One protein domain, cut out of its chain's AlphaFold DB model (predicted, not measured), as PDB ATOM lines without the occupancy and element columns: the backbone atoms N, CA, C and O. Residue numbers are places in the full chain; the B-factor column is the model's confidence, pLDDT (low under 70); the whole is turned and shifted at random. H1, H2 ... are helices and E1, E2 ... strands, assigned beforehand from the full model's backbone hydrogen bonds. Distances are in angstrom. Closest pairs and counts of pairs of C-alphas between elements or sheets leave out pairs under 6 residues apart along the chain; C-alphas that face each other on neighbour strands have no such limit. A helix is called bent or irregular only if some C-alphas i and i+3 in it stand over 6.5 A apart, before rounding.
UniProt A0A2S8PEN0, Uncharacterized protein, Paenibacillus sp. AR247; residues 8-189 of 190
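What this domain is: This is residues 8 to 189 of the 190 residues of an uncharacterized protein of Paenibacillus sp. AR247 (UniProt A0A2S8PEN0). A twisted sheet of six strands has one very long helix, H5, over one of its faces; H5 runs on far past the sheet, and H6 folds back beside it, so that the two make a long helical arm whose last residues reach the sheet again. H4 packs on the first part of H5, and H1 and H2 form a small helical hairpin of which H2 grazes the sheet. The printed part has 182 residues with six named helices and six named strands, in the order E1 E2 H1 H2 E3 E4 E5 E6 H3 H4 H5 H6; the mixed sheet runs E1 E2 E6 E5 E4 E3, and the class is mixed, helices and strands. The whole is only just loose, close to compact, with a radius of gyration of the C-alphas of 19.6 A, and it spans 64 by 35 by 30 A.

How they stand to each other: The edge strand E1, residues 8 to 11, forms an antiparallel hairpin with E2, residues 17 to 21; N 10 and O 18 are 2.8 A apart, within hydrogen-bond range. H1, residues 28 to 37, touches H2, residues 39 to 45, closest at the C-alphas of Gln 35 and Glu 42, 5.3 A. H2 is irregular, C-alphas 40 and 43 being 7.0 A apart, and only grazes the sheet with residues 40 to 45. E3, residues 55 to 59, E4, residues 67 to 74, E5, residues 87 to 93, and E6, residues 97 to 101, form a meander, each strand the antiparallel neighbour of the one before. Within hydrogen-bond range are N 57 and O 69 of E3 and E4, 2.9 A, N 72 and O 89 of E4 and E5, 2.8 A, and N 99 and O 92 of E6 and E5, 2.8 A. E6 is parallel to E2, with N 19 and O 98 at 2.8 A. H5, residues 126 to 160, is the hub; its height over the sheet is 13.0 A, and on the local plane it runs along the strands at 19 degrees to E5, the sheet and helix making two layers. H3, residues 105 to 111, only just touches H5, with 3 pairs of C-alphas within 8 A, closest at Met 111 and Leu 133, 7.5 A. H4, residues 114 to 122, touches H5 at a steep tilt of 42 degrees, closest at the C-alphas of Leu 120 and Gly 129, 5.7 A. H6, residues 167 to 189, forms a helical hairpin with H5 at a shallow tilt of 24 degrees, opposite ways, closest at the C-alphas of Leu 155 and Lys 170, 6.5 A. Every O i to N i+4 pair is within hydrogen-bond range in H1, H3, H4 and H5; the count is 17 of 19 in H6 and 1 of 3 in H2, where 3 of 4 O i to N i+3 pairs are.

Where its parts are: E1 begins at C-alpha 8, (14.420, -17.438, -27.425). E4 is 21.8 A from first to last C-alpha and E5 19.4 A. H5 is 51.4 A long, from C-alpha 126 at (10.267, -28.737, -36.892) to C-alpha 160, and H6 is 33.1 A, ending at C-alpha 189, (-9.933, -22.264, -45.356).

The domain as a whole: The C-alphas of Asp 62 and Asp 162, the two farthest apart, are 65.1 A apart. The printed part has no cut; the link from E4 to E5 is long, and residues 160 to 165 stand free. The mean pLDDT of the printed part is 76.1, with 68 residues under 70, among them residues 24 to 43 and 159 to 175.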
ATOM      1  N   ASN A   8      14.292 -16.192 -28.160       81.44
ATOM      2  CA  ASN A   8      14.420 -17.438 -27.425       81.44
ATOM      3  C   ASN A   8      14.668 -18.570 -28.423       81.44
ATOM      4  O   ASN A   8      13.905 -18.745 -29.373       81.44
ATOM      5  N   ILE A   9      15.752 -19.319 -28.227       84.94
ATOM      6  CA  ILE A   9      16.130 -20.430 -29.101       84.94
ATOM      7  C   ILE A   9      16.044 -21.716 -28.292       84.94
ATOM      8  O   ILE A   9      16.798 -21.924 -27.342       84.94
ATOM      9  N   LEU A  10      15.132 -22.590 -28.699       87.94
ATOM     10  CA  LEU A  10      14.901 -23.890 -28.089       87.94
ATOM     11  C   LEU A  10      15.398 -24.980 -29.036       87.94
ATOM     12  O   LEU A  10      15.107 -24.956 -30.232       87.94
ATOM     13  N   SER A  11      16.130 -25.951 -28.498       90.19
ATOM     14  CA  SER A  11      16.670 -27.082 -29.258       90.19
ATOM     15  C   SER A  11      16.032 -28.381 -28.787       90.19
ATOM     16  O   SER A  11      15.986 -28.653 -27.585       90.19
ATOM     17  N   PHE A  12      15.581 -29.208 -29.729       92.12
ATOM     18  CA  PHE A  12      14.851 -30.442 -29.434       92.12
ATOM     19  C   PHE A  12      15.597 -31.692 -29.908       92.12
ATOM     20  O   PHE A  12      16.537 -31.629 -30.702       92.12
ATOM     21  N   ALA A  13      15.182 -32.860 -29.403       85.00
ATOM     22  CA  ALA A  13      15.910 -34.117 -29.596       85.00
ATOM     23  C   ALA A  13      15.948 -34.580 -31.064       85.00
ATOM     24  O   ALA A  13      16.891 -35.253 -31.464       85.00
ATOM     25  N   GLY A  14      14.978 -34.164 -31.885       83.19
ATOM     26  CA  GLY A  14      14.953 -34.408 -33.330       83.19
ATOM     27  C   GLY A  14      15.931 -33.557 -34.152       83.19
ATOM     28  O   GLY A  14      15.742 -33.442 -35.357       83.19
ATOM     29  N   HIS A  15      16.940 -32.938 -33.525       89.88
ATOM     30  CA  HIS A  15      17.922 -32.054 -34.172       89.88
ATOM     31  C   HIS A  15      17.305 -30.859 -34.907       89.88
ATOM     32  O   HIS A  15      17.844 -30.395 -35.909       89.88
ATOM     33  N   TRP A  16      16.182 -30.360 -34.398       93.12
ATOM     34  CA  TRP A  16      15.522 -29.174 -34.918       93.12
ATOM     35  C   TRP A  16      15.472 -28.075 -33.857       93.12
ATOM     36  O   TRP A  16      15.511 -28.356 -32.651       93.12
ATOM     37  N   THR A  17      15.400 -26.827 -34.309       90.94
ATOM     38  CA  THR A  17      15.371 -25.648 -33.438       90.94
ATOM     39  C   THR A  17      14.094 -24.846 -33.622       90.94
ATOM     40  O   THR A  17      13.574 -24.699 -34.731       90.94
ATOM     41  N   TRP A  18      13.591 -24.304 -32.517       92.62
ATOM     42  CA  TRP A  18      12.531 -23.308 -32.508       92.62
ATOM     43  C   TRP A  18      13.114 -21.961 -32.102       92.62
ATOM     44  O   TRP A  18      13.654 -21.819 -31.008       92.62
ATOM     45  N   HIS A  19      13.003 -20.983 -32.990       88.19
ATOM     46  CA  HIS A  19      13.338 -19.594 -32.729       88.19
ATOM     47  C   HIS A  19      12.041 -18.824 -32.495       88.19
ATOM     48  O   HIS A  19      11.252 -18.651 -33.422       88.19
ATOM     49  N   ASP A  20      11.811 -18.378 -31.269       88.50
ATOM     50  CA  ASP A  20      10.693 -17.504 -30.937       88.50
ATOM     51  C   ASP A  20      11.198 -16.075 -30.764       88.50
ATOM     52  O   ASP A  20      12.103 -15.813 -29.968       88.50
ATOM     53  N   LEU A  21      10.650 -15.169 -31.565       84.00
ATOM     54  CA  LEU A  21      11.118 -13.801 -31.718       84.00
ATOM     55  C   LEU A  21       9.994 -12.828 -31.367       84.00
ATOM     56  O   LEU A  21       8.838 -13.019 -31.755       84.00
ATOM     57  N   VAL A  22      10.350 -11.753 -30.674       82.19
ATOM     58  CA  VAL A  22       9.461 -10.610 -30.447       82.19
ATOM     59  C   VAL A  22      10.018  -9.419 -31.200       82.19
ATOM     60  O   VAL A  22      11.157  -9.021 -30.971       82.19
ATOM     61  N   VAL A  23       9.209  -8.865 -32.098       75.44
ATOM     62  CA  VAL A  23       9.546  -7.691 -32.902       75.44
ATOM     63  C   VAL A  23       8.517  -6.613 -32.587       75.44
ATOM     64  O   VAL A  23       7.363  -6.700 -33.014       75.44
ATOM     65  N   GLU A  24       8.938  -5.616 -31.805       66.81
ATOM     66  CA  GLU A  24       8.109  -4.454 -31.448       66.81
ATOM     67  C   GLU A  24       8.049  -3.418 -32.579       66.81
ATOM     68  O   GLU A  24       7.023  -2.764 -32.765       66.81
ATOM     69  N   ASP A  25       9.129  -3.296 -33.359       65.62
ATOM     70  CA  ASP A  25       9.232  -2.411 -34.517       65.62
ATOM     71  C   ASP A  25       9.898  -3.156 -35.680       65.62
ATOM     72  O   ASP A  25      10.949  -3.771 -35.518       65.62
ATOM     73  N   TRP A  26       9.309  -3.084 -36.873       64.19
ATOM     74  CA  TRP A  26       9.864  -3.688 -38.093       64.19
ATOM     75  C   TRP A  26      11.007  -2.840 -38.688       64.19
ATOM     76  O   TRP A  26      11.300  -2.932 -39.882       64.19
ATOM     77  N   SER A  27      11.640  -1.983 -37.881       59.06
ATOM     78  CA  SER A  27      12.791  -1.187 -38.292       59.06
ATOM     79  C   SER A  27      14.084  -2.023 -38.323       59.06
ATOM     80  O   SER A  27      14.212  -3.101 -37.750       59.06
ATOM     81  N   SER A  28      15.035  -1.558 -39.128       56.16
ATOM     82  CA  SER A  28      15.901  -2.376 -39.987       56.16
ATOM     83  C   SER A  28      16.938  -3.305 -39.342       56.16
ATOM     84  O   SER A  28      17.465  -4.147 -40.057       56.16
ATOM     85  N   GLU A  29      17.310  -3.154 -38.069       58.12
ATOM     86  CA  GLU A  29      18.474  -3.877 -37.509       58.12
ATOM     87  C   GLU A  29      18.131  -5.329 -37.131       58.12
ATOM     88  O   GLU A  29      18.861  -6.264 -37.458       58.12
ATOM     89  N   ASP A  30      16.966  -5.514 -36.520       57.84
ATOM     90  CA  ASP A  30      16.415  -6.795 -36.069       57.84
ATOM     91  C   ASP A  30      15.960  -7.670 -37.238       57.84
ATOM     92  O   ASP A  30      16.221  -8.875 -37.312       57.84
ATOM     93  N   PHE A  31      15.360  -7.008 -38.223       59.94
ATOM     94  CA  PHE A  31      15.044  -7.558 -39.530       59.94
ATOM     95  C   PHE A  31      16.290  -8.097 -40.244       59.94
ATOM     96  O   PHE A  31      16.250  -9.180 -40.832       59.94
ATOM     97  N   ARG A  32      17.419  -7.379 -40.146       61.94
ATOM     98  CA  ARG A  32      18.681  -7.772 -40.787       61.94
ATOM     99  C   ARG A  32      19.281  -9.023 -40.158       61.94
ATOM    100  O   ARG A  32      19.752  -9.887 -40.885       61.94
ATOM    101  N   GLN A  33      19.216  -9.171 -38.833       62.28
ATOM    102  CA  GLN A  33      19.690 -10.389 -38.156       62.28
ATOM    103  C   GLN A  33      18.865 -11.623 -38.555       62.28
ATOM    104  O   GLN A  33      19.413 -12.709 -38.752       62.28
ATOM    105  N   LEU A  34      17.553 -11.450 -38.726       62.88
ATOM    106  CA  LEU A  34      16.637 -12.476 -39.227       62.88
ATOM    107  C   LEU A  34      16.935 -12.863 -40.688       62.88
ATOM    108  O   LEU A  34      16.985 -14.055 -41.001       62.88
ATOM    109  N   GLN A  35      17.188 -11.875 -41.556       65.12
ATOM    110  CA  GLN A  35      17.636 -12.093 -42.939       65.12
ATOM    111  C   GLN A  35      18.987 -12.825 -42.996       65.12
ATOM    112  O   GLN A  35      19.135 -13.786 -43.748       65.12
ATOM    113  N   GLU A  36      19.960 -12.418 -42.176       63.94
ATOM    114  CA  GLU A  36      21.287 -13.044 -42.110       63.94
ATOM    115  C   GLU A  36      21.209 -14.501 -41.611       63.94
ATOM    116  O   GLU A  36      21.900 -15.378 -42.134       63.94
ATOM    117  N   ALA A  37      20.337 -14.793 -40.638       58.94
ATOM    118  CA  ALA A  37      20.158 -16.137 -40.079       58.94
ATOM    119  C   ALA A  37      19.423 -17.109 -41.018       58.94
ATOM    120  O   ALA A  37      19.535 -18.334 -40.861       58.94
ATOM    121  N   CYS A  38      18.649 -16.583 -41.968       60.38
ATOM    122  CA  CYS A  38      17.939 -17.378 -42.956       60.38
ATOM    123  C   CYS A  38      17.615 -16.522 -44.203       60.38
ATOM    124  O   CYS A  38      16.527 -15.953 -44.305       60.38
ATOM    125  N   PRO A  39      18.505 -16.515 -45.213       63.56
ATOM    126  CA  PRO A  39      18.306 -15.757 -46.455       63.56
ATOM    127  C   PRO A  39      17.015 -16.137 -47.195       63.56
ATOM    128  O   PRO A  39      16.416 -15.336 -47.896       63.56
ATOM    129  N   LEU A  40      16.533 -17.367 -46.986       58.78
ATOM    130  CA  LEU A  40      15.271 -17.885 -47.528       58.78
ATOM    131  C   LEU A  40      14.022 -17.141 -47.025       58.78
ATOM    132  O   LEU A  40      12.936 -17.332 -47.567       58.78
ATOM    133  N   ILE A  41      14.164 -16.352 -45.963       65.06
ATOM    134  CA  ILE A  41      13.088 -15.614 -45.310       65.06
ATOM    135  C   ILE A  41      13.052 -14.165 -45.829       65.06
ATOM    136  O   ILE A  41      12.046 -13.494 -45.653       65.06
ATOM    137  N   GLU A  42      14.089 -13.692 -46.529       66.38
ATOM    138  CA  GLU A  42      14.207 -12.316 -47.037       66.38
ATOM    139  C   GLU A  42      12.996 -11.886 -47.878       66.38
ATOM    140  O   GLU A  42      12.329 -10.913 -47.530       66.38
ATOM    141  N   GLU A  43      12.623 -12.670 -48.894       62.84
ATOM    142  CA  GLU A  43      11.423 -12.398 -49.703       62.84
ATOM    143  C   GLU A  43      10.124 -12.419 -48.882       62.84
ATOM    144  O   GLU A  43       9.136 -11.798 -49.260       62.84
ATOM    145  N   TRP A  44      10.078 -13.177 -47.784       70.56
ATOM    146  CA  TRP A  44       8.886 -13.260 -46.939       70.56
ATOM    147  C   TRP A  44       8.796 -12.078 -45.977       70.56
ATOM    148  O   TRP A  44       7.727 -11.493 -45.813       70.56
ATOM    149  N   LEU A  45       9.927 -11.695 -45.394       65.62
ATOM    150  CA  LEU A  45      10.091 -10.573 -44.484       65.62
ATOM    151  C   LEU A  45       9.672  -9.240 -45.129       65.62
ATOM    152  O   LEU A  45       9.107  -8.396 -44.443       65.62
ATOM    153  N   GLU A  46       9.820  -9.074 -46.446       65.94
ATOM    154  CA  GLU A  46       9.283  -7.910 -47.175       65.94
ATOM    155  C   GLU A  46       7.743  -7.879 -47.260       65.94
ATOM    156  O   GLU A  46       7.128  -6.814 -47.379       65.94
ATOM    157  N   VAL A  47       7.095  -9.045 -47.201       65.56
ATOM    158  CA  VAL A  47       5.646  -9.189 -47.410       65.56
ATOM    159  C   VAL A  47       4.884  -9.166 -46.083       65.56
ATOM    160  O   VAL A  47       3.796  -8.595 -46.030       65.56
ATOM    161  N   ILE A  48       5.449  -9.725 -45.005       66.69
ATOM    162  CA  ILE A  48       4.810  -9.813 -43.676       66.69
ATOM    163  C   ILE A  48       4.212  -8.489 -43.180       66.69
ATOM    164  O   ILE A  48       3.041  -8.514 -42.787       66.69
ATOM    165  N   PRO A  49       4.934  -7.346 -43.197       63.97
ATOM    166  CA  PRO A  49       4.430  -6.107 -42.606       63.97
ATOM    167  C   PRO A  49       3.175  -5.590 -43.321       63.97
ATOM    168  O   PRO A  49       2.372  -4.875 -42.729       63.97
ATOM    169  N   ASN A  50       2.988  -5.988 -44.584       61.78
ATOM    170  CA  ASN A  50       1.866  -5.590 -45.431       61.78
ATOM    171  C   ASN A  50       0.709  -6.612 -45.425       61.78
ATOM    172  O   ASN A  50      -0.318  -6.387 -46.070       61.78
ATOM    173  N   ILE A  51       0.841  -7.744 -44.719       63.38
ATOM    174  CA  ILE A  51      -0.206  -8.771 -44.640       63.38
ATOM    175  C   ILE A  51      -1.185  -8.435 -43.503       63.38
ATOM    176  O   ILE A  51      -0.935  -8.673 -42.322       63.38
ATOM    177  N   GLU A  52      -2.367  -7.941 -43.874       55.44
ATOM    178  CA  GLU A  52      -3.467  -7.677 -42.932       55.44
ATOM    179  C   GLU A  52      -4.381  -8.896 -42.667       55.44
ATOM    180  O   GLU A  52      -5.243  -8.863 -41.779       55.44
ATOM    181  N   GLN A  53      -4.232  -9.977 -43.439       61.34
ATOM    182  CA  GLN A  53      -5.129 -11.143 -43.436       61.34
ATOM    183  C   GLN A  53      -4.405 -12.450 -43.081       61.34
ATOM    184  O   GLN A  53      -3.186 -12.470 -42.947       61.34
ATOM    185  N   ASN A  54      -5.153 -13.550 -42.906       66.00
ATOM    186  CA  ASN A  54      -4.506 -14.861 -42.831       66.00
ATOM    187  C   ASN A  54      -3.878 -15.162 -44.185       66.00
ATOM    188  O   ASN A  54      -4.528 -15.018 -45.220       66.00
ATOM    189  N   TYR A  55      -2.616 -15.541 -44.149       74.25
ATOM    190  CA  TYR A  55      -1.844 -15.860 -45.326       74.25
ATOM    191  C   TYR A  55      -0.997 -17.071 -44.992       74.25
ATOM    192  O   TYR A  55      -0.231 -17.029 -44.035       74.25
ATOM    193  N   MET A  56      -1.128 -18.133 -45.775       81.19
ATOM    194  CA  MET A  56      -0.294 -19.320 -45.668       81.19
ATOM    195  C   MET A  56       0.169 -19.701 -47.065       81.19
ATOM    196  O   MET A  56      -0.615 -19.723 -48.012       81.19
ATOM    197  N   SER A  57       1.457 -19.984 -47.206       80.25
ATOM    198  CA  SER A  57       2.036 -20.426 -48.464       80.25
ATOM    199  C   SER A  57       3.002 -21.570 -48.214       80.25
ATOM    200  O   SER A  57       3.699 -21.607 -47.201       80.25
ATOM    201  N   VAL A  58       3.034 -22.505 -49.161       83.81
ATOM    202  CA  VAL A  58       4.022 -23.578 -49.214       83.81
ATOM    203  C   VAL A  58       4.810 -23.408 -50.500       83.81
ATOM    204  O   VAL A  58       4.232 -23.263 -51.579       83.81
ATOM    205  N   ARG A  59       6.134 -23.424 -50.390       81.19
ATOM    206  CA  ARG A  59       7.058 -23.333 -51.523       81.19
ATOM    207  C   ARG A  59       8.098 -24.442 -51.447       81.19
ATOM    208  O   ARG A  59       8.317 -25.029 -50.392       81.19
ATOM    209  N   PHE A  60       8.760 -24.685 -52.571       81.69
ATOM    210  CA  PHE A  60       9.899 -25.595 -52.686       81.69
ATOM    211  C   PHE A  60      11.085 -24.807 -53.252       81.69
ATOM    212  O   PHE A  60      11.299 -24.850 -54.464       81.69
ATOM    213  N   PRO A  61      11.815 -24.027 -52.431       74.75
ATOM    214  CA  PRO A  61      12.865 -23.133 -52.930       74.75
ATOM    215  C   PRO A  61      13.962 -23.860 -53.719       74.75
ATOM    216  O   PRO A  61      14.497 -23.324 -54.683       74.75
ATOM    217  N   ASP A  62      14.258 -25.102 -53.340       77.88
ATOM    218  CA  ASP A  62      15.224 -25.993 -53.991       77.88
ATOM    219  C   ASP A  62      14.554 -27.084 -54.856       77.88
ATOM    220  O   ASP A  62      15.216 -28.004 -55.335       77.88
ATOM    221  N   GLY A  63      13.231 -27.008 -55.036       77.06
ATOM    222  CA  GLY A  63      12.426 -27.986 -55.769       77.06
ATOM    223  C   GLY A  63      12.143 -29.301 -55.031       77.06
ATOM    224  O   GLY A  63      11.427 -30.138 -55.580       77.06
ATOM    225  N   VAL A  64      12.662 -29.503 -53.812       77.88
ATOM    226  CA  VAL A  64      12.558 -30.785 -53.085       77.88
ATOM    227  C   VAL A  64      12.092 -30.596 -51.645       77.88
ATOM    228  O   VAL A  64      11.177 -31.287 -51.193       77.88
ATOM    229  N   ASN A  65      12.686 -29.659 -50.913       78.31
ATOM    230  CA  ASN A  65      12.361 -29.384 -49.526       78.31
ATOM    231  C   ASN A  65      11.250 -28.341 -49.440       78.31
ATOM    232  O   ASN A  65      11.405 -27.183 -49.835       78.31
ATOM    233  N   ALA A  66      10.119 -28.766 -48.884       83.25
ATOM    234  CA  ALA A  66       9.010 -27.874 -48.615       83.25
ATOM    235  C   ALA A  66       9.374 -26.885 -47.500       83.25
ATOM    236  O   ALA A  66       9.917 -27.256 -46.456       83.25
ATOM    237  N   VAL A  67       9.008 -25.634 -47.729       84.81
ATOM    238  CA  VAL A  67       9.026 -24.548 -46.760       84.81
ATOM    239  C   VAL A  67       7.608 -24.018 -46.659       84.81
ATOM    240  O   VAL A  67       6.981 -23.732 -47.679       84.81
ATOM    241  N   MET A  68       7.103 -23.887 -45.438       87.06
ATOM    242  CA  MET A  68       5.798 -23.295 -45.171       87.06
ATOM    243  C   MET A  68       5.982 -22.027 -44.350       87.06
ATOM    244  O   MET A  68       6.765 -21.997 -43.408       87.06
ATOM    245  N   PHE A  69       5.250 -20.982 -44.699       86.19
ATOM    246  CA  PHE A  69       5.286 -19.729 -43.963       86.19
ATOM    247  C   PHE A  69       3.949 -19.015 -44.043       86.19
ATOM    248  O   PHE A  69       3.135 -19.277 -44.937       86.19
ATOM    249  N   GLY A  70       3.722 -18.098 -43.113       82.75
ATOM    250  CA  GLY A  70       2.459 -17.395 -43.063       82.75
ATOM    251  C   GLY A  70       2.235 -16.540 -41.831       82.75
ATOM    252  O   GLY A  70       3.071 -16.452 -40.938       82.75
ATOM    253  N   THR A  71       1.061 -15.928 -41.796       83.94
ATOM    254  CA  THR A  71       0.553 -15.139 -40.676       83.94
ATOM    255  C   THR A  71      -0.753 -15.753 -40.230       83.94
ATOM    256  O   THR A  71      -1.710 -15.763 -41.004       83.94
ATOM    257  N   LEU A  72      -0.818 -16.209 -38.984       82.75
ATOM    258  CA  LEU A  72      -2.029 -16.770 -38.416       82.75
ATOM    259  C   LEU A  72      -2.634 -15.807 -37.385       82.75
ATOM    260  O   LEU A  72      -2.012 -15.555 -36.351       82.75
ATOM    261  N   PRO A  73      -3.838 -15.263 -37.638       79.56
ATOM    262  CA  PRO A  73      -4.577 -14.518 -36.633       79.56
ATOM    263  C   PRO A  73      -5.251 -15.482 -35.653       79.56
ATOM    264  O   PRO A  73      -5.863 -16.466 -36.074       79.56
ATOM    265  N   TYR A  74      -5.191 -15.184 -34.362       78.62
ATOM    266  CA  TYR A  74      -5.862 -15.956 -33.319       78.62
ATOM    267  C   TYR A  74      -6.237 -15.063 -32.134       78.62
ATOM    268  O   TYR A  74      -5.890 -13.886 -32.085       78.62
ATOM    269  N   SER A  75      -7.017 -15.604 -31.203       78.38
ATOM    270  CA  SER A  75      -7.347 -14.920 -29.956       78.38
ATOM    271  C   SER A  75      -7.324 -15.911 -28.819       78.38
ATOM    272  O   SER A  75      -7.960 -16.962 -28.888       78.38
ATOM    273  N   VAL A  76      -6.600 -15.546 -27.770       73.75
ATOM    274  CA  VAL A  76      -6.589 -16.275 -26.502       73.75
ATOM    275  C   VAL A  76      -7.838 -15.958 -25.674       73.75
ATOM    276  O   VAL A  76      -8.286 -16.774 -24.867       73.75
ATOM    277  N   LYS A  77      -8.434 -14.777 -25.876       69.06
ATOM    278  CA  LYS A  77      -9.625 -14.350 -25.140       69.06
ATOM    279  C   LYS A  77     -10.868 -15.066 -25.664       69.06
ATOM    280  O   LYS A  77     -11.133 -15.077 -26.865       69.06
ATOM    281  N   MET A  78     -11.648 -15.615 -24.731       58.66
ATOM    282  CA  MET A  78     -12.934 -16.271 -25.002       58.66
ATOM    283  C   MET A  78     -14.081 -15.267 -25.179       58.66
ATOM    284  O   MET A  78     -15.045 -15.549 -25.890       58.66
ATOM    285  N   GLU A  79     -13.978 -14.100 -24.540       55.84
ATOM    286  CA  GLU A  79     -14.967 -13.029 -24.634       55.84
ATOM    287  C   GLU A  79     -14.571 -12.038 -25.732       55.84
ATOM    288  O   GLU A  79     -13.451 -11.527 -25.772       55.84
ATOM    289  N   VAL A  80     -15.511 -11.793 -26.645       56.69
ATOM    290  CA  VAL A  80     -15.348 -10.845 -27.743       56.69
ATOM    291  C   VAL A  80     -15.884  -9.491 -27.269       56.69
ATOM    292  O   VAL A  80     -17.095  -9.278 -27.251       56.69
ATOM    293  N   GLU A  81     -14.995  -8.590 -26.857       54.38
ATOM    294  CA  GLU A  81     -15.323  -7.177 -26.608       54.38
ATOM    295  C   GLU A  81     -15.327  -6.389 -27.937       54.38
ATOM    296  O   GLU A  81     -14.666  -6.790 -28.896       54.38
ATOM    297  N   ASP A  82     -16.024  -5.246 -28.010       43.91
ATOM    298  CA  ASP A  82     -16.094  -4.385 -29.215       43.91
ATOM    299  C   ASP A  82     -14.709  -3.930 -29.740       43.91
ATOM    300  O   ASP A  82     -14.572  -3.523 -30.894       43.91
ATOM    301  N   SER A  83     -13.664  -4.027 -28.910       48.34
ATOM    302  CA  SER A  83     -12.264  -3.716 -29.224       48.34
ATOM    303  C   SER A  83     -11.352  -4.951 -29.290       48.34
ATOM    304  O   SER A  83     -10.135  -4.799 -29.174       48.34
ATOM    305  N   ALA A  84     -11.909  -6.161 -29.449       54.03
ATOM    306  CA  ALA A  84     -11.173  -7.426 -29.397       54.03
ATOM    307  C   ALA A  84      -9.910  -7.399 -30.277       54.03
ATOM    308  O   ALA A  84      -9.968  -7.525 -31.503       54.03
ATOM    309  N   HIS A  85      -8.759  -7.229 -29.624       61.06
ATOM    310  CA  HIS A  85      -7.451  -7.326 -30.252       61.06
ATOM    311  C   HIS A  85      -7.278  -8.753 -30.776       61.06
ATOM    312  O   HIS A  85      -7.513  -9.717 -30.049       61.06
ATOM    313  N   VAL A  86      -6.937  -8.881 -32.057       67.31
ATOM    314  CA  VAL A  86      -6.647 -10.170 -32.688       67.31
ATOM    315  C   VAL A  86      -5.137 -10.307 -32.726       67.31
ATOM    316  O   VAL A  86      -4.486  -9.600 -33.502       67.31
ATOM    317  N   ASP A  87      -4.608 -11.207 -31.906       79.56
ATOM    318  CA  ASP A  87      -3.192 -11.546 -31.912       79.56
ATOM    319  C   ASP A  87      -2.817 -12.169 -33.261       79.56
ATOM    320  O   ASP A  87      -3.629 -12.816 -33.938       79.56
ATOM    321  N   ARG A  88      -1.577 -11.949 -33.691       82.00
ATOM    322  CA  ARG A  88      -1.054 -12.474 -34.953       82.00
ATOM    323  C   ARG A  88       0.309 -13.074 -34.709       82.00
ATOM    324  O   ARG A  88       1.225 -12.363 -34.316       82.00
ATOM    325  N   VAL A  89       0.441 -14.356 -35.022       86.50
ATOM    326  CA  VAL A  89       1.745 -15.009 -35.077       86.50
ATOM    327  C   VAL A  89       2.170 -15.128 -36.530       86.50
ATOM    328  O   VAL A  89       1.423 -15.638 -37.371       86.50
ATOM    329  N   HIS A  90       3.377 -14.668 -36.831       87.12
ATOM    330  CA  HIS A  90       4.026 -14.993 -38.093       87.12
ATOM    331  C   HIS A  90       4.879 -16.229 -37.884       87.12
ATOM    332  O   HIS A  90       5.531 -16.367 -36.850       87.12
ATOM    333  N   PHE A  91       4.873 -17.137 -38.847       88.31
ATOM    334  CA  PHE A  91       5.634 -18.364 -38.743       88.31
ATOM    335  C   PHE A  91       6.348 -18.688 -40.044       88.31
ATOM    336  O   PHE A  91       5.862 -18.405 -41.140       88.31
ATOM    337  N   TYR A  92       7.486 -19.341 -39.890       87.94
ATOM    338  CA  TYR A  92       8.247 -19.957 -40.959       87.94
ATOM    339  C   TYR A  92       8.691 -21.327 -40.472       87.94
ATOM    340  O   TYR A  92       9.221 -21.459 -39.370       87.94
ATOM    341  N   VAL A  93       8.480 -22.358 -41.278       90.19
ATOM    342  CA  VAL A  93       8.877 -23.717 -40.942       90.19
ATOM    343  C   VAL A  93       9.489 -24.417 -42.144       90.19
ATOM    344  O   VAL A  93       8.953 -24.428 -43.254       90.19
ATOM    345  N   GLN A  94      10.627 -25.040 -41.882       88.81
ATOM    346  CA  GLN A  94      11.303 -25.994 -42.748       88.81
ATOM    347  C   GLN A  94      11.587 -27.257 -41.919       88.81
ATOM    348  O   GLN A  94      11.211 -27.349 -40.755       88.81
ATOM    349  N   ARG A  95      12.222 -28.274 -42.502       88.25
ATOM    350  CA  ARG A  95      12.444 -29.581 -41.866       88.25
ATOM    351  C   ARG A  95      13.061 -29.507 -40.460       88.25
ATOM    352  O   ARG A  95      12.627 -30.237 -39.575       88.25
ATOM    353  N   ASP A  96      14.059 -28.664 -40.256       90.19
ATOM    354  CA  ASP A  96      14.887 -28.590 -39.047       90.19
ATOM    355  C   ASP A  96      14.758 -27.257 -38.298       90.19
ATOM    356  O   ASP A  96      15.349 -27.087 -37.234       90.19
ATOM    357  N   LYS A  97      13.963 -26.316 -38.815       88.94
ATOM    358  CA  LYS A  97      13.830 -24.985 -38.231       88.94
ATOM    359  C   LYS A  97      12.380 -24.525 -38.212       88.94
ATOM    360  O   LYS A  97      11.718 -24.503 -39.250       88.94
ATOM    361  N   LEU A  98      11.916 -24.126 -37.034       91.31
ATOM    362  CA  LEU A  98      10.664 -23.407 -36.817       91.31
ATOM    363  C   LEU A  98      11.001 -22.013 -36.302       91.31
ATOM    364  O   LEU A  98      11.795 -21.862 -35.377       91.31
ATOM    365  N   ILE A  99      10.390 -20.996 -36.886       88.62
ATOM    366  CA  ILE A  99      10.518 -19.612 -36.452       88.62
ATOM    367  C   ILE A  99       9.115 -19.083 -36.208       88.62
ATOM    368  O   ILE A  99       8.250 -19.221 -37.073       88.62
ATOM    369  N   THR A 100       8.900 -18.479 -35.045       90.06
ATOM    370  CA  THR A 100       7.690 -17.727 -34.714       90.06
ATOM    371  C   THR A 100       8.064 -16.289 -34.410       90.06
ATOM    372  O   THR A 100       9.071 -16.030 -33.758       90.06
ATOM    373  N   ILE A 101       7.259 -15.347 -34.891       85.81
ATOM    374  CA  ILE A 101       7.406 -13.922 -34.610       85.81
ATOM    375  C   ILE A 101       6.097 -13.437 -34.002       85.81
ATOM    376  O   ILE A 101       5.025 -13.691 -34.561       85.81
ATOM    377  N   ASN A 102       6.202 -12.731 -32.877       86.31
ATOM    378  CA  ASN A 102       5.082 -12.142 -32.143       86.31
ATOM    379  C   ASN A 102       4.041 -13.167 -31.670       86.31
ATOM    380  O   ASN A 102       2.847 -12.887 -31.626       86.31
ATOM    381  N   LEU A 103       4.497 -14.356 -31.261       88.56
ATOM    382  CA  LEU A 103       3.659 -15.259 -30.474       88.56
ATOM    383  C   LEU A 103       3.246 -14.557 -29.166       88.56
ATOM    384  O   LEU A 103       4.039 -13.841 -28.559       88.56
ATOM    385  N   ASP A 104       2.008 -14.722 -28.724       88.19
ATOM    386  CA  ASP A 104       1.549 -14.132 -27.469       88.19
ATOM    387  C   ASP A 104       2.135 -14.862 -26.245       88.19
ATOM    388  O   ASP A 104       2.499 -16.042 -26.287       88.19
ATOM    389  N   GLN A 105       2.180 -14.156 -25.119       85.94
ATOM    390  CA  GLN A 105       2.755 -14.672 -23.881       85.94
ATOM    391  C   GLN A 105       2.010 -15.898 -23.324       85.94
ATOM    392  O   GLN A 105       2.652 -16.830 -22.842       85.94
ATOM    393  N   ASN A 106       0.680 -15.948 -23.416       87.50
ATOM    394  CA  ASN A 106      -0.092 -17.072 -22.886       87.50
ATOM    395  C   ASN A 106       0.183 -18.354 -23.688       87.50
ATOM    396  O   ASN A 106       0.358 -19.427 -23.107       87.50
ATOM    397  N   THR A 107       0.303 -18.261 -25.015       88.69
ATOM    398  CA  THR A 107       0.690 -19.433 -25.817       88.69
ATOM    399  C   THR A 107       2.120 -19.873 -25.541       88.69
ATOM    400  O   THR A 107       2.355 -21.081 -25.471       88.69
ATOM    401  N   ARG A 108       3.064 -18.950 -25.311       89.38
ATOM    402  CA  ARG A 108       4.424 -19.319 -24.870       89.38
ATOM    403  C   ARG A 108       4.400 -20.140 -23.587       89.38
ATOM    404  O   ARG A 108       5.033 -21.190 -23.526       89.38
ATOM    405  N   GLU A 109       3.649 -19.691 -22.587       89.81
ATOM    406  CA  GLU A 109       3.539 -20.373 -21.294       89.81
ATOM    407  C   GLU A 109       2.923 -21.767 -21.435       89.81
ATOM    408  O   GLU A 109       3.442 -22.732 -20.872       89.81
ATOM    409  N   ILE A 110       1.878 -21.911 -22.257       89.56
ATOM    410  CA  ILE A 110       1.278 -23.217 -22.553       89.56
ATOM    411  C   ILE A 110       2.287 -24.141 -23.241       89.56
ATOM    412  O   ILE A 110       2.398 -25.312 -22.871       89.56
ATOM    413  N   MET A 111       3.046 -23.637 -24.215       91.56
ATOM    414  CA  MET A 111       4.055 -24.432 -24.919       91.56
ATOM    415  C   MET A 111       5.252 -24.793 -24.024       91.56
ATOM    416  O   MET A 111       5.849 -25.847 -24.231       91.56
ATOM    417  N   ALA A 112       5.550 -23.981 -23.006       89.94
ATOM    418  CA  ALA A 112       6.593 -24.230 -22.010       89.94
ATOM    419  C   ALA A 112       6.187 -25.230 -20.908       89.94
ATOM    420  O   ALA A 112       7.026 -25.624 -20.099       89.94
ATOM    421  N   THR A 113       4.925 -25.671 -20.858       92.38
ATOM    422  CA  THR A 113       4.500 -26.718 -19.911       92.38
ATOM    423  C   THR A 113       5.260 -28.026 -20.141       92.38
ATOM    424  O   THR A 113       5.654 -28.342 -21.266       92.38
ATOM    425  N   GLU A 114       5.433 -28.824 -19.082       90.62
ATOM    426  CA  GLU A 114       6.146 -30.107 -19.167       90.62
ATOM    427  C   GLU A 114       5.525 -31.048 -20.208       90.62
ATOM    428  O   GLU A 114       6.249 -31.669 -20.983       90.62
ATOM    429  N   GLU A 115       4.190 -31.108 -20.286       91.00
ATOM    430  CA  GLU A 115       3.475 -31.934 -21.266       91.00
ATOM    431  C   GLU A 115       3.818 -31.517 -22.704       91.00
ATOM    432  O   GLU A 115       4.191 -32.355 -23.528       91.00
ATOM    433  N   ARG A 116       3.716 -30.219 -23.018       90.88
ATOM    434  CA  ARG A 116       3.980 -29.707 -24.372       90.88
ATOM    435  C   ARG A 116       5.457 -29.786 -24.722       90.88
ATOM    436  O   ARG A 116       5.785 -30.222 -25.823       90.88
ATOM    437  N   THR A 117       6.338 -29.483 -23.780       91.38
ATOM    438  CA  THR A 117       7.786 -29.621 -23.964       91.38
ATOM    439  C   THR A 117       8.169 -31.078 -24.235       91.38
ATOM    440  O   THR A 117       8.906 -31.358 -25.180       91.38
ATOM    441  N   ALA A 118       7.601 -32.034 -23.494       91.81
ATOM    442  CA  ALA A 118       7.822 -33.458 -23.738       91.81
ATOM    443  C   ALA A 118       7.323 -33.903 -25.122       91.81
ATOM    444  O   ALA A 118       7.978 -34.721 -25.769       91.81
ATOM    445  N   MET A 119       6.195 -33.364 -25.598       92.06
ATOM    446  CA  MET A 119       5.718 -33.606 -26.963       92.06
ATOM    447  C   MET A 119       6.674 -33.031 -28.015       92.06
ATOM    448  O   MET A 119       6.998 -33.726 -28.972       92.06
ATOM    449  N   LEU A 120       7.169 -31.803 -27.827       92.62
ATOM    450  CA  LEU A 120       8.131 -31.180 -28.744       92.62
ATOM    451  C   LEU A 120       9.452 -31.962 -28.818       92.62
ATOM    452  O   LEU A 120      10.033 -32.085 -29.894       92.62
ATOM    453  N   HIS A 121       9.905 -32.561 -27.714       91.38
ATOM    454  CA  HIS A 121      11.066 -33.457 -27.732       91.38
ATOM    455  C   HIS A 121      10.822 -34.771 -28.490       91.38
ATOM    456  O   HIS A 121      11.785 -35.373 -28.956       91.38
ATOM    457  N   GLN A 122       9.570 -35.215 -28.634       92.62
ATOM    458  CA  GLN A 122       9.214 -36.410 -29.416       92.62
ATOM    459  C   GLN A 122       9.067 -36.122 -30.918       92.62
ATOM    460  O   GLN A 122       8.985 -37.054 -31.718       92.62
ATOM    461  N   CYS A 123       9.037 -34.848 -31.317       92.12
ATOM    462  CA  CYS A 123       8.971 -34.441 -32.714       92.12
ATOM    463  C   CYS A 123      10.268 -34.789 -33.458       92.12
ATOM    464  O   CYS A 123      11.367 -34.454 -33.007       92.12
ATOM    465  N   HIS A 124      10.134 -35.399 -34.639       90.00
ATOM    466  CA  HIS A 124      11.270 -35.771 -35.489       90.00
ATOM    467  C   HIS A 124      11.749 -34.608 -36.363       90.00
ATOM    468  O   HIS A 124      12.843 -34.660 -36.918       90.00
ATOM    469  N   SER A 125      10.914 -33.581 -36.527       92.12
ATOM    470  CA  SER A 125      11.169 -32.420 -37.373       92.12
ATOM    471  C   SER A 125      10.486 -31.171 -36.816       92.12
ATOM    472  O   SER A 125       9.538 -31.263 -36.030       92.12
ATOM    473  N   ALA A 126      10.912 -29.992 -37.271       91.56
ATOM    474  CA  ALA A 126      10.267 -28.737 -36.892       91.56
ATOM    475  C   ALA A 126       8.838 -28.620 -37.452       91.56
ATOM    476  O   ALA A 126       7.997 -27.941 -36.867       91.56
ATOM    477  N   VAL A 127       8.534 -29.339 -38.540       91.00
ATOM    478  CA  VAL A 127       7.174 -29.461 -39.093       91.00
ATOM    479  C   VAL A 127       6.240 -30.145 -38.089       91.00
ATOM    480  O   VAL A 127       5.124 -29.677 -37.874       91.00
ATOM    481  N   ASP A 128       6.708 -31.194 -37.408       91.94
ATOM    482  CA  ASP A 128       5.945 -31.834 -36.330       91.94
ATOM    483  C   ASP A 128       5.737 -30.864 -35.156       91.94
ATOM    484  O   ASP A 128       4.636 -30.763 -34.613       91.94
ATOM    485  N   GLY A 129       6.772 -30.091 -34.806       92.00
ATOM    486  CA  GLY A 129       6.683 -29.012 -33.817       92.00
ATOM    487  C   GLY A 129       5.625 -27.963 -34.175       92.00
ATOM    488  O   GLY A 129       4.819 -27.578 -33.323       92.00
ATOM    489  N   MET A 130       5.548 -27.569 -35.450       92.19
ATOM    490  CA  MET A 130       4.512 -26.664 -35.951       92.19
ATOM    491  C   MET A 130       3.108 -27.255 -35.787       92.19
ATOM    492  O   MET A 130       2.187 -26.523 -35.434       92.19
ATOM    493  N   PHE A 131       2.914 -28.567 -35.960       91.62
ATOM    494  CA  PHE A 131       1.614 -29.193 -35.691       91.62
ATOM    495  C   PHE A 131       1.228 -29.149 -34.209       91.62
ATOM    496  O   PHE A 131       0.049 -28.967 -33.895       91.62
ATOM    497  N   VAL A 132       2.193 -29.274 -33.292       92.81
ATOM    498  CA  VAL A 132       1.934 -29.107 -31.851       92.81
ATOM    499  C   VAL A 132       1.480 -27.676 -31.553       92.81
ATOM    500  O   VAL A 132       0.474 -27.491 -30.867       92.81
ATOM    501  N   LEU A 133       2.156 -26.670 -32.119       91.81
ATOM    502  CA  LEU A 133       1.761 -25.265 -31.977       91.81
ATOM    503  C   LEU A 133       0.386 -24.990 -32.607       91.81
ATOM    504  O   LEU A 133      -0.488 -24.407 -31.967       91.81
ATOM    505  N   ALA A 134       0.160 -25.464 -33.833       89.81
ATOM    506  CA  ALA A 134      -1.105 -25.310 -34.545       89.81
ATOM    507  C   ALA A 134      -2.267 -25.952 -33.779       89.81
ATOM    508  O   ALA A 134      -3.353 -25.377 -33.729       89.81
ATOM    509  N   ARG A 135      -2.045 -27.101 -33.126       90.19
ATOM    510  CA  ARG A 135      -3.033 -27.731 -32.239       90.19
ATOM    511  C   ARG A 135      -3.391 -26.825 -31.062       90.19
ATOM    512  O   ARG A 135      -4.571 -26.730 -30.733       90.19
ATOM    513  N   THR A 136      -2.409 -26.182 -30.434       89.88
ATOM    514  CA  THR A 136      -2.649 -25.234 -29.334       89.88
ATOM    515  C   THR A 136      -3.468 -24.040 -29.815       89.88
ATOM    516  O   THR A 136      -4.469 -23.697 -29.192       89.88
ATOM    517  N   ILE A 137      -3.121 -23.465 -30.967       87.31
ATOM    518  CA  ILE A 137      -3.881 -22.346 -31.533       87.31
ATOM    519  C   ILE A 137      -5.310 -22.785 -31.876       87.31
ATOM    520  O   ILE A 137      -6.270 -22.136 -31.467       87.31
ATOM    521  N   LEU A 138      -5.472 -23.924 -32.555       86.62
ATOM    522  CA  LEU A 138      -6.775 -24.501 -32.897       86.62
ATOM    523  C   LEU A 138      -7.628 -24.798 -31.655       86.62
ATOM    524  O   LEU A 138      -8.853 -24.700 -31.701       86.62
ATOM    525  N   HIS A 139      -7.006 -25.126 -30.525       87.88
ATOM    526  CA  HIS A 139      -7.727 -25.308 -29.275       87.88
ATOM    527  C   HIS A 139      -8.417 -24.016 -28.814       87.88
ATOM    528  O   HIS A 139      -9.585 -24.074 -28.432       87.88
ATOM    529  N   TYR A 140      -7.769 -22.850 -28.930       84.88
ATOM    530  CA  TYR A 140      -8.411 -21.568 -28.609       84.88
ATOM    531  C   TYR A 140      -9.618 -21.285 -29.501       84.88
ATOM    532  O   TYR A 140     -10.646 -20.812 -29.021       84.88
ATOM    533  N   PHE A 141      -9.526 -21.640 -30.785       79.62
ATOM    534  CA  PHE A 141     -10.650 -21.544 -31.714       79.62
ATOM    535  C   PHE A 141     -11.851 -22.363 -31.269       79.62
ATOM    536  O   PHE A 141     -12.974 -21.862 -31.277       79.62
ATOM    537  N   HIS A 142     -11.621 -23.616 -30.880       82.12
ATOM    538  CA  HIS A 142     -12.689 -24.484 -30.399       82.12
ATOM    539  C   HIS A 142     -13.312 -23.953 -29.108       82.12
ATOM    540  O   HIS A 142     -14.531 -23.838 -29.041       82.12
ATOM    541  N   LEU A 143     -12.499 -23.525 -28.137       83.56
ATOM    542  CA  LEU A 143     -13.004 -22.934 -26.892       83.56
ATOM    543  C   LEU A 143     -13.836 -21.671 -27.145       83.56
ATOM    544  O   LEU A 143     -14.885 -21.475 -26.531       83.56
ATOM    545  N   GLY A 144     -13.389 -20.829 -28.073       78.56
ATOM    546  CA  GLY A 144     -14.120 -19.648 -28.499       78.56
ATOM    547  C   GLY A 144     -15.476 -19.962 -29.131       78.56
ATOM    548  O   GLY A 144     -16.475 -19.319 -28.802       78.56
ATOM    549  N   LEU A 145     -15.527 -20.982 -29.994       79.81
ATOM    550  CA  LEU A 145     -16.767 -21.472 -30.603       79.81
ATOM    551  C   LEU A 145     -17.726 -22.076 -29.568       79.81
ATOM    552  O   LEU A 145     -18.917 -21.768 -29.607       79.81
ATOM    553  N   ASP A 146     -17.221 -22.869 -28.622       81.50
ATOM    554  CA  ASP A 146     -18.027 -23.468 -27.552       81.50
ATOM    555  C   ASP A 146     -18.633 -22.386 -26.645       81.50
ATOM    556  O   ASP A 146     -19.819 -22.425 -26.294       81.50
ATOM    557  N   HIS A 147     -17.838 -21.373 -26.286       79.25
ATOM    558  CA  HIS A 147     -18.312 -20.236 -25.499       79.25
ATOM    559  C   HIS A 147     -19.368 -19.427 -26.261       79.25
ATOM    560  O   HIS A 147     -20.399 -19.032 -25.705       79.25
ATOM    561  N   PHE A 148     -19.133 -19.213 -27.554       73.88
ATOM    562  CA  PHE A 148     -20.086 -18.570 -28.438       73.88
ATOM    563  C   PHE A 148     -21.426 -19.336 -28.497       73.88
ATOM    564  O   PHE A 148     -22.487 -18.727 -28.328       73.88
ATOM    565  N   GLU A 149     -21.396 -20.663 -28.644       78.50
ATOM    566  CA  GLU A 149     -22.595 -21.509 -28.630       78.50
ATOM    567  C   GLU A 149     -23.337 -21.431 -27.285       78.50
ATOM    568  O   GLU A 149     -24.563 -21.289 -27.243       78.50
ATOM    569  N   ALA A 150     -22.610 -21.454 -26.165       81.44
ATOM    570  CA  ALA A 150     -23.203 -21.312 -24.838       81.44
ATOM    571  C   ALA A 150     -23.925 -19.961 -24.666       81.44
ATOM    572  O   ALA A 150     -24.995 -19.900 -24.050       81.44
ATOM    573  N   ASN A 151     -23.373 -18.881 -25.223       78.31
ATOM    574  CA  ASN A 151     -23.995 -17.559 -25.183       78.31
ATOM    575  C   ASN A 151     -25.255 -17.479 -26.052       78.31
ATOM    576  O   ASN A 151     -26.241 -16.882 -25.609       78.31
ATOM    577  N   LEU A 152     -25.277 -18.140 -27.216       76.56
ATOM    578  CA  LEU A 152     -26.496 -18.283 -28.019       76.56
ATOM    579  C   LEU A 152     -27.607 -18.989 -27.239       76.56
ATOM    580  O   LEU A 152     -28.713 -18.464 -27.161       76.56
ATOM    581  N   ARG A 153     -27.309 -20.116 -26.583       77.69
ATOM    582  CA  ARG A 153     -28.314 -20.848 -25.790       77.69
ATOM    583  C   ARG A 153     -28.875 -20.005 -24.641       77.69
ATOM    584  O   ARG A 153     -30.075 -20.020 -24.375       77.69
ATOM    585  N   LYS A 154     -28.027 -19.222 -23.961       81.00
ATOM    586  CA  LYS A 154     -28.474 -18.277 -22.918       81.00
ATOM    587  C   LYS A 154     -29.367 -17.174 -23.482       81.00
ATOM    588  O   LYS A 154     -30.253 -16.692 -22.776       81.00
ATOM    589  N   LEU A 155     -29.096 -16.722 -24.706       75.69
ATOM    590  CA  LEU A 155     -29.925 -15.741 -25.391       75.69
ATOM    591  C   LEU A 155     -31.279 -16.343 -25.768       75.69
ATOM    592  O   LEU A 155     -32.292 -15.746 -25.420       75.69
ATOM    593  N   GLU A 156     -31.304 -17.519 -26.393       69.75
ATOM    594  CA  GLU A 156     -32.538 -18.246 -26.721       69.75
ATOM    595  C   GLU A 156     -33.419 -18.410 -25.479       69.75
ATOM    596  O   GLU A 156     -34.577 -17.999 -25.483       69.75
ATOM    597  N   HIS A 157     -32.839 -18.863 -24.366       74.56
ATOM    598  CA  HIS A 157     -33.582 -19.003 -23.118       74.56
ATOM    599  C   HIS A 157     -34.083 -17.655 -22.561       74.56
ATOM    600  O   HIS A 157     -35.188 -17.559 -22.037       74.56
ATOM    601  N   ALA A 158     -33.313 -16.571 -22.705       72.31
ATOM    602  CA  ALA A 158     -33.765 -15.233 -22.314       72.31
ATOM    603  C   ALA A 158     -34.890 -14.686 -23.217       72.31
ATOM    604  O   ALA A 158     -35.707 -13.895 -22.743       72.31
ATOM    605  N   MET A 159     -34.941 -15.098 -24.490       67.25
ATOM    606  CA  MET A 159     -36.042 -14.793 -25.412       67.25
ATOM    607  C   MET A 159     -37.311 -15.558 -25.026       67.25
ATOM    608  O   MET A 159     -38.395 -14.984 -25.062       67.25
ATOM    609  N   GLU A 160     -37.178 -16.821 -24.607       64.38
ATOM    610  CA  GLU A 160     -38.291 -17.631 -24.092       64.38
ATOM    611  C   GLU A 160     -38.871 -17.074 -22.780       64.38
ATOM    612  O   GLU A 160     -40.064 -17.220 -22.524       64.38
ATOM    613  N   MET A 161     -38.046 -16.414 -21.957       67.19
ATOM    614  CA  MET A 161     -38.436 -15.877 -20.644       67.19
ATOM    615  C   MET A 161     -38.914 -14.406 -20.648       67.19
ATOM    616  O   MET A 161     -39.079 -13.818 -19.581       67.19
ATOM    617  N   ASP A 162     -39.158 -13.819 -21.826       55.69
ATOM    618  CA  ASP A 162     -39.849 -12.534 -22.059       55.69
ATOM    619  C   ASP A 162     -39.322 -11.321 -21.257       55.69
ATOM    620  O   ASP A 162     -40.064 -10.602 -20.584       55.69
ATOM    621  N   ASN A 163     -38.009 -11.056 -21.322       54.72
ATOM    622  CA  ASN A 163     -37.413  -9.864 -20.702       54.72
ATOM    623  C   ASN A 163     -36.753  -8.941 -21.746       54.72
ATOM    624  O   ASN A 163     -35.565  -9.041 -22.060       54.72
ATOM    625  N   GLN A 164     -37.548  -8.017 -22.297       58.59
ATOM    626  CA  GLN A 164     -37.219  -7.221 -23.491       58.59
ATOM    627  C   GLN A 164     -36.043  -6.235 -23.336       58.59
ATOM    628  O   GLN A 164     -35.429  -5.862 -24.334       58.59
ATOM    629  N   ARG A 165     -35.685  -5.810 -22.113       55.84
ATOM    630  CA  ARG A 165     -34.671  -4.750 -21.901       55.84
ATOM    631  C   ARG A 165     -33.213  -5.191 -22.070       55.84
ATOM    632  O   ARG A 165     -32.398  -4.355 -22.425       55.84
ATOM    633  N   TYR A 166     -32.892  -6.469 -21.858       58.28
ATOM    634  CA  TYR A 166     -31.528  -7.016 -22.018       58.28
ATOM    635  C   TYR A 166     -31.352  -7.835 -23.303       58.28
ATOM    636  O   TYR A 166     -30.280  -8.379 -23.570       58.28
ATOM    637  N   LEU A 167     -32.422  -7.960 -24.086       59.75
ATOM    638  CA  LEU A 167     -32.468  -8.822 -25.257       59.75
ATOM    639  C   LEU A 167     -31.689  -8.225 -26.431       59.75
ATOM    640  O   LEU A 167     -30.958  -8.939 -27.108       59.75
ATOM    641  N   MET A 168     -31.801  -6.910 -26.634       63.91
ATOM    642  CA  MET A 168     -31.138  -6.212 -27.738       63.91
ATOM    643  C   MET A 168     -29.610  -6.270 -27.619       63.91
ATOM    644  O   MET A 168     -28.949  -6.677 -28.572       63.91
ATOM    645  N   ASP A 169     -29.054  -5.959 -26.445       61.88
ATOM    646  CA  ASP A 169     -27.599  -5.978 -26.226       61.88
ATOM    647  C   ASP A 169     -27.023  -7.390 -26.383       61.88
ATOM    648  O   ASP A 169     -25.985  -7.583 -27.012       61.88
ATOM    649  N   LYS A 170     -27.733  -8.418 -25.904       62.97
ATOM    650  CA  LYS A 170     -27.303  -9.810 -26.097       62.97
ATOM    651  C   LYS A 170     -27.391 -10.265 -27.557       62.97
ATOM    652  O   LYS A 170     -26.524 -11.023 -27.996       62.97
ATOM    653  N   ILE A 171     -28.399  -9.818 -28.315       65.44
ATOM    654  CA  ILE A 171     -28.502 -10.083 -29.761       65.44
ATOM    655  C   ILE A 171     -27.334  -9.426 -30.501       65.44
ATOM    656  O   ILE A 171     -26.725 -10.066 -31.359       65.44
ATOM    657  N   LEU A 172     -27.008  -8.174 -30.170       63.97
ATOM    658  CA  LEU A 172     -25.890  -7.451 -30.774       63.97
ATOM    659  C   LEU A 172     -24.552  -8.132 -30.461       63.97
ATOM    660  O   LEU A 172     -23.815  -8.438 -31.397       63.97
ATOM    661  N   ASN A 173     -24.302  -8.501 -29.203       68.12
ATOM    662  CA  ASN A 173     -23.089  -9.225 -28.804       68.12
ATOM    663  C   ASN A 173     -22.979 -10.596 -29.489       68.12
ATOM    664  O   ASN A 173     -21.913 -10.974 -29.969       68.12
ATOM    665  N   SER A 174     -24.091 -11.330 -29.605       66.62
ATOM    666  CA  SER A 174     -24.107 -12.625 -30.298       66.62
ATOM    667  C   SER A 174     -23.840 -12.468 -31.797       66.62
ATOM    668  O   SER A 174     -23.095 -13.253 -32.378       66.62
ATOM    669  N   ARG A 175     -24.393 -11.432 -32.444       69.75
ATOM    670  CA  ARG A 175     -24.084 -11.113 -33.849       69.75
ATOM    671  C   ARG A 175     -22.628 -10.708 -34.040       69.75
ATOM    672  O   ARG A 175     -22.018 -11.134 -35.019       69.75
ATOM    673  N   PHE A 176     -22.074  -9.916 -33.127       71.06
ATOM    674  CA  PHE A 176     -20.673  -9.514 -33.185       71.06
ATOM    675  C   PHE A 176     -19.751 -10.728 -33.046       71.06
ATOM    676  O   PHE A 176     -18.892 -10.946 -33.897       71.06
ATOM    677  N   ALA A 177     -20.009 -11.594 -32.064       66.44
ATOM    678  CA  ALA A 177     -19.255 -12.827 -31.876       66.44
ATOM    679  C   ALA A 177     -19.398 -13.796 -33.070       66.44
ATOM    680  O   ALA A 177     -18.400 -14.367 -33.504       66.44
ATOM    681  N   LEU A 178     -20.590 -13.926 -33.677       70.62
ATOM    682  CA  LEU A 178     -20.779 -14.685 -34.927       70.62
ATOM    683  C   LEU A 178     -19.892 -14.164 -36.051       70.62
ATOM    684  O   LEU A 178     -19.239 -14.947 -36.737       70.62
ATOM    685  N   LEU A 179     -19.899 -12.848 -36.271       70.19
ATOM    686  CA  LEU A 179     -19.092 -12.221 -37.314       70.19
ATOM    687  C   LEU A 179     -17.603 -12.405 -37.028       70.19
ATOM    688  O   LEU A 179     -16.851 -12.740 -37.943       70.19
ATOM    689  N   TYR A 180     -17.196 -12.259 -35.770       73.19
ATOM    690  CA  TYR A 180     -15.828 -12.466 -35.319       73.19
ATOM    691  C   TYR A 180     -15.350 -13.896 -35.608       73.19
ATOM    692  O   TYR A 180     -14.421 -14.087 -36.395       73.19
ATOM    693  N   TRP A 181     -16.042 -14.916 -35.089       69.44
ATOM    694  CA  TRP A 181     -15.668 -16.322 -35.278       69.44
ATOM    695  C   TRP A 181     -15.854 -16.805 -36.720       69.44
ATOM    696  O   TRP A 181     -15.041 -17.583 -37.220       69.44
ATOM    697  N   SER A 182     -16.874 -16.326 -37.439       65.38
ATOM    698  CA  SER A 182     -17.046 -16.625 -38.868       65.38
ATOM    699  C   SER A 182     -15.887 -16.072 -39.692       65.38
ATOM    700  O   SER A 182     -15.380 -16.770 -40.567       65.38
ATOM    701  N   ASN A 183     -15.444 -14.844 -39.418       67.06
ATOM    702  CA  ASN A 183     -14.313 -14.244 -40.120       67.06
ATOM    703  C   ASN A 183     -12.996 -14.929 -39.760       67.06
ATOM    704  O   ASN A 183     -12.169 -15.151 -40.642       67.06
ATOM    705  N   LEU A 184     -12.810 -15.293 -38.490       68.44
ATOM    706  CA  LEU A 184     -11.600 -15.963 -38.028       68.44
ATOM    707  C   LEU A 184     -11.522 -17.411 -38.552       68.44
ATOM    708  O   LEU A 184     -10.460 -17.846 -38.971       68.44
ATOM    709  N   SER A 185     -12.646 -18.131 -38.650       60.09
ATOM    710  CA  SER A 185     -12.700 -19.488 -39.226       60.09
ATOM    711  C   SER A 185     -12.619 -19.519 -40.756       60.09
ATOM    712  O   SER A 185     -11.987 -20.419 -41.309       60.09
ATOM    713  N   ARG A 186     -13.200 -18.536 -41.469       56.56
ATOM    714  CA  ARG A 186     -13.042 -18.414 -42.936       56.56
ATOM    715  C   ARG A 186     -11.578 -18.299 -43.334       56.56
ATOM    716  O   ARG A 186     -11.180 -18.837 -44.360       56.56
ATOM    717  N   ARG A 187     -10.795 -17.631 -42.492       54.12
ATOM    718  CA  ARG A 187      -9.370 -17.415 -42.692       54.12
ATOM    719  C   ARG A 187      -8.569 -18.721 -42.700       54.12
ATOM    720  O   ARG A 187      -7.586 -18.761 -43.413       54.12
ATOM    721  N   PHE A 188      -8.975 -19.795 -42.017       50.03
ATOM    722  CA  PHE A 188      -8.271 -21.096 -42.074       50.03
ATOM    723  C   PHE A 188      -8.510 -21.896 -43.363       50.03
ATOM    724  O   PHE A 188      -7.901 -22.946 -43.543       50.03
ATOM    725  N   ARG A 189      -9.442 -21.466 -44.223       39.81
ATOM    726  CA  ARG A 189      -9.933 -22.264 -45.356       39.81
ATOM    727  C   ARG A 189      -9.319 -21.876 -46.714       39.81
ATOM    728  O   ARG A 189      -9.699 -22.486 -47.711       39.81
TER     729      ARG A 189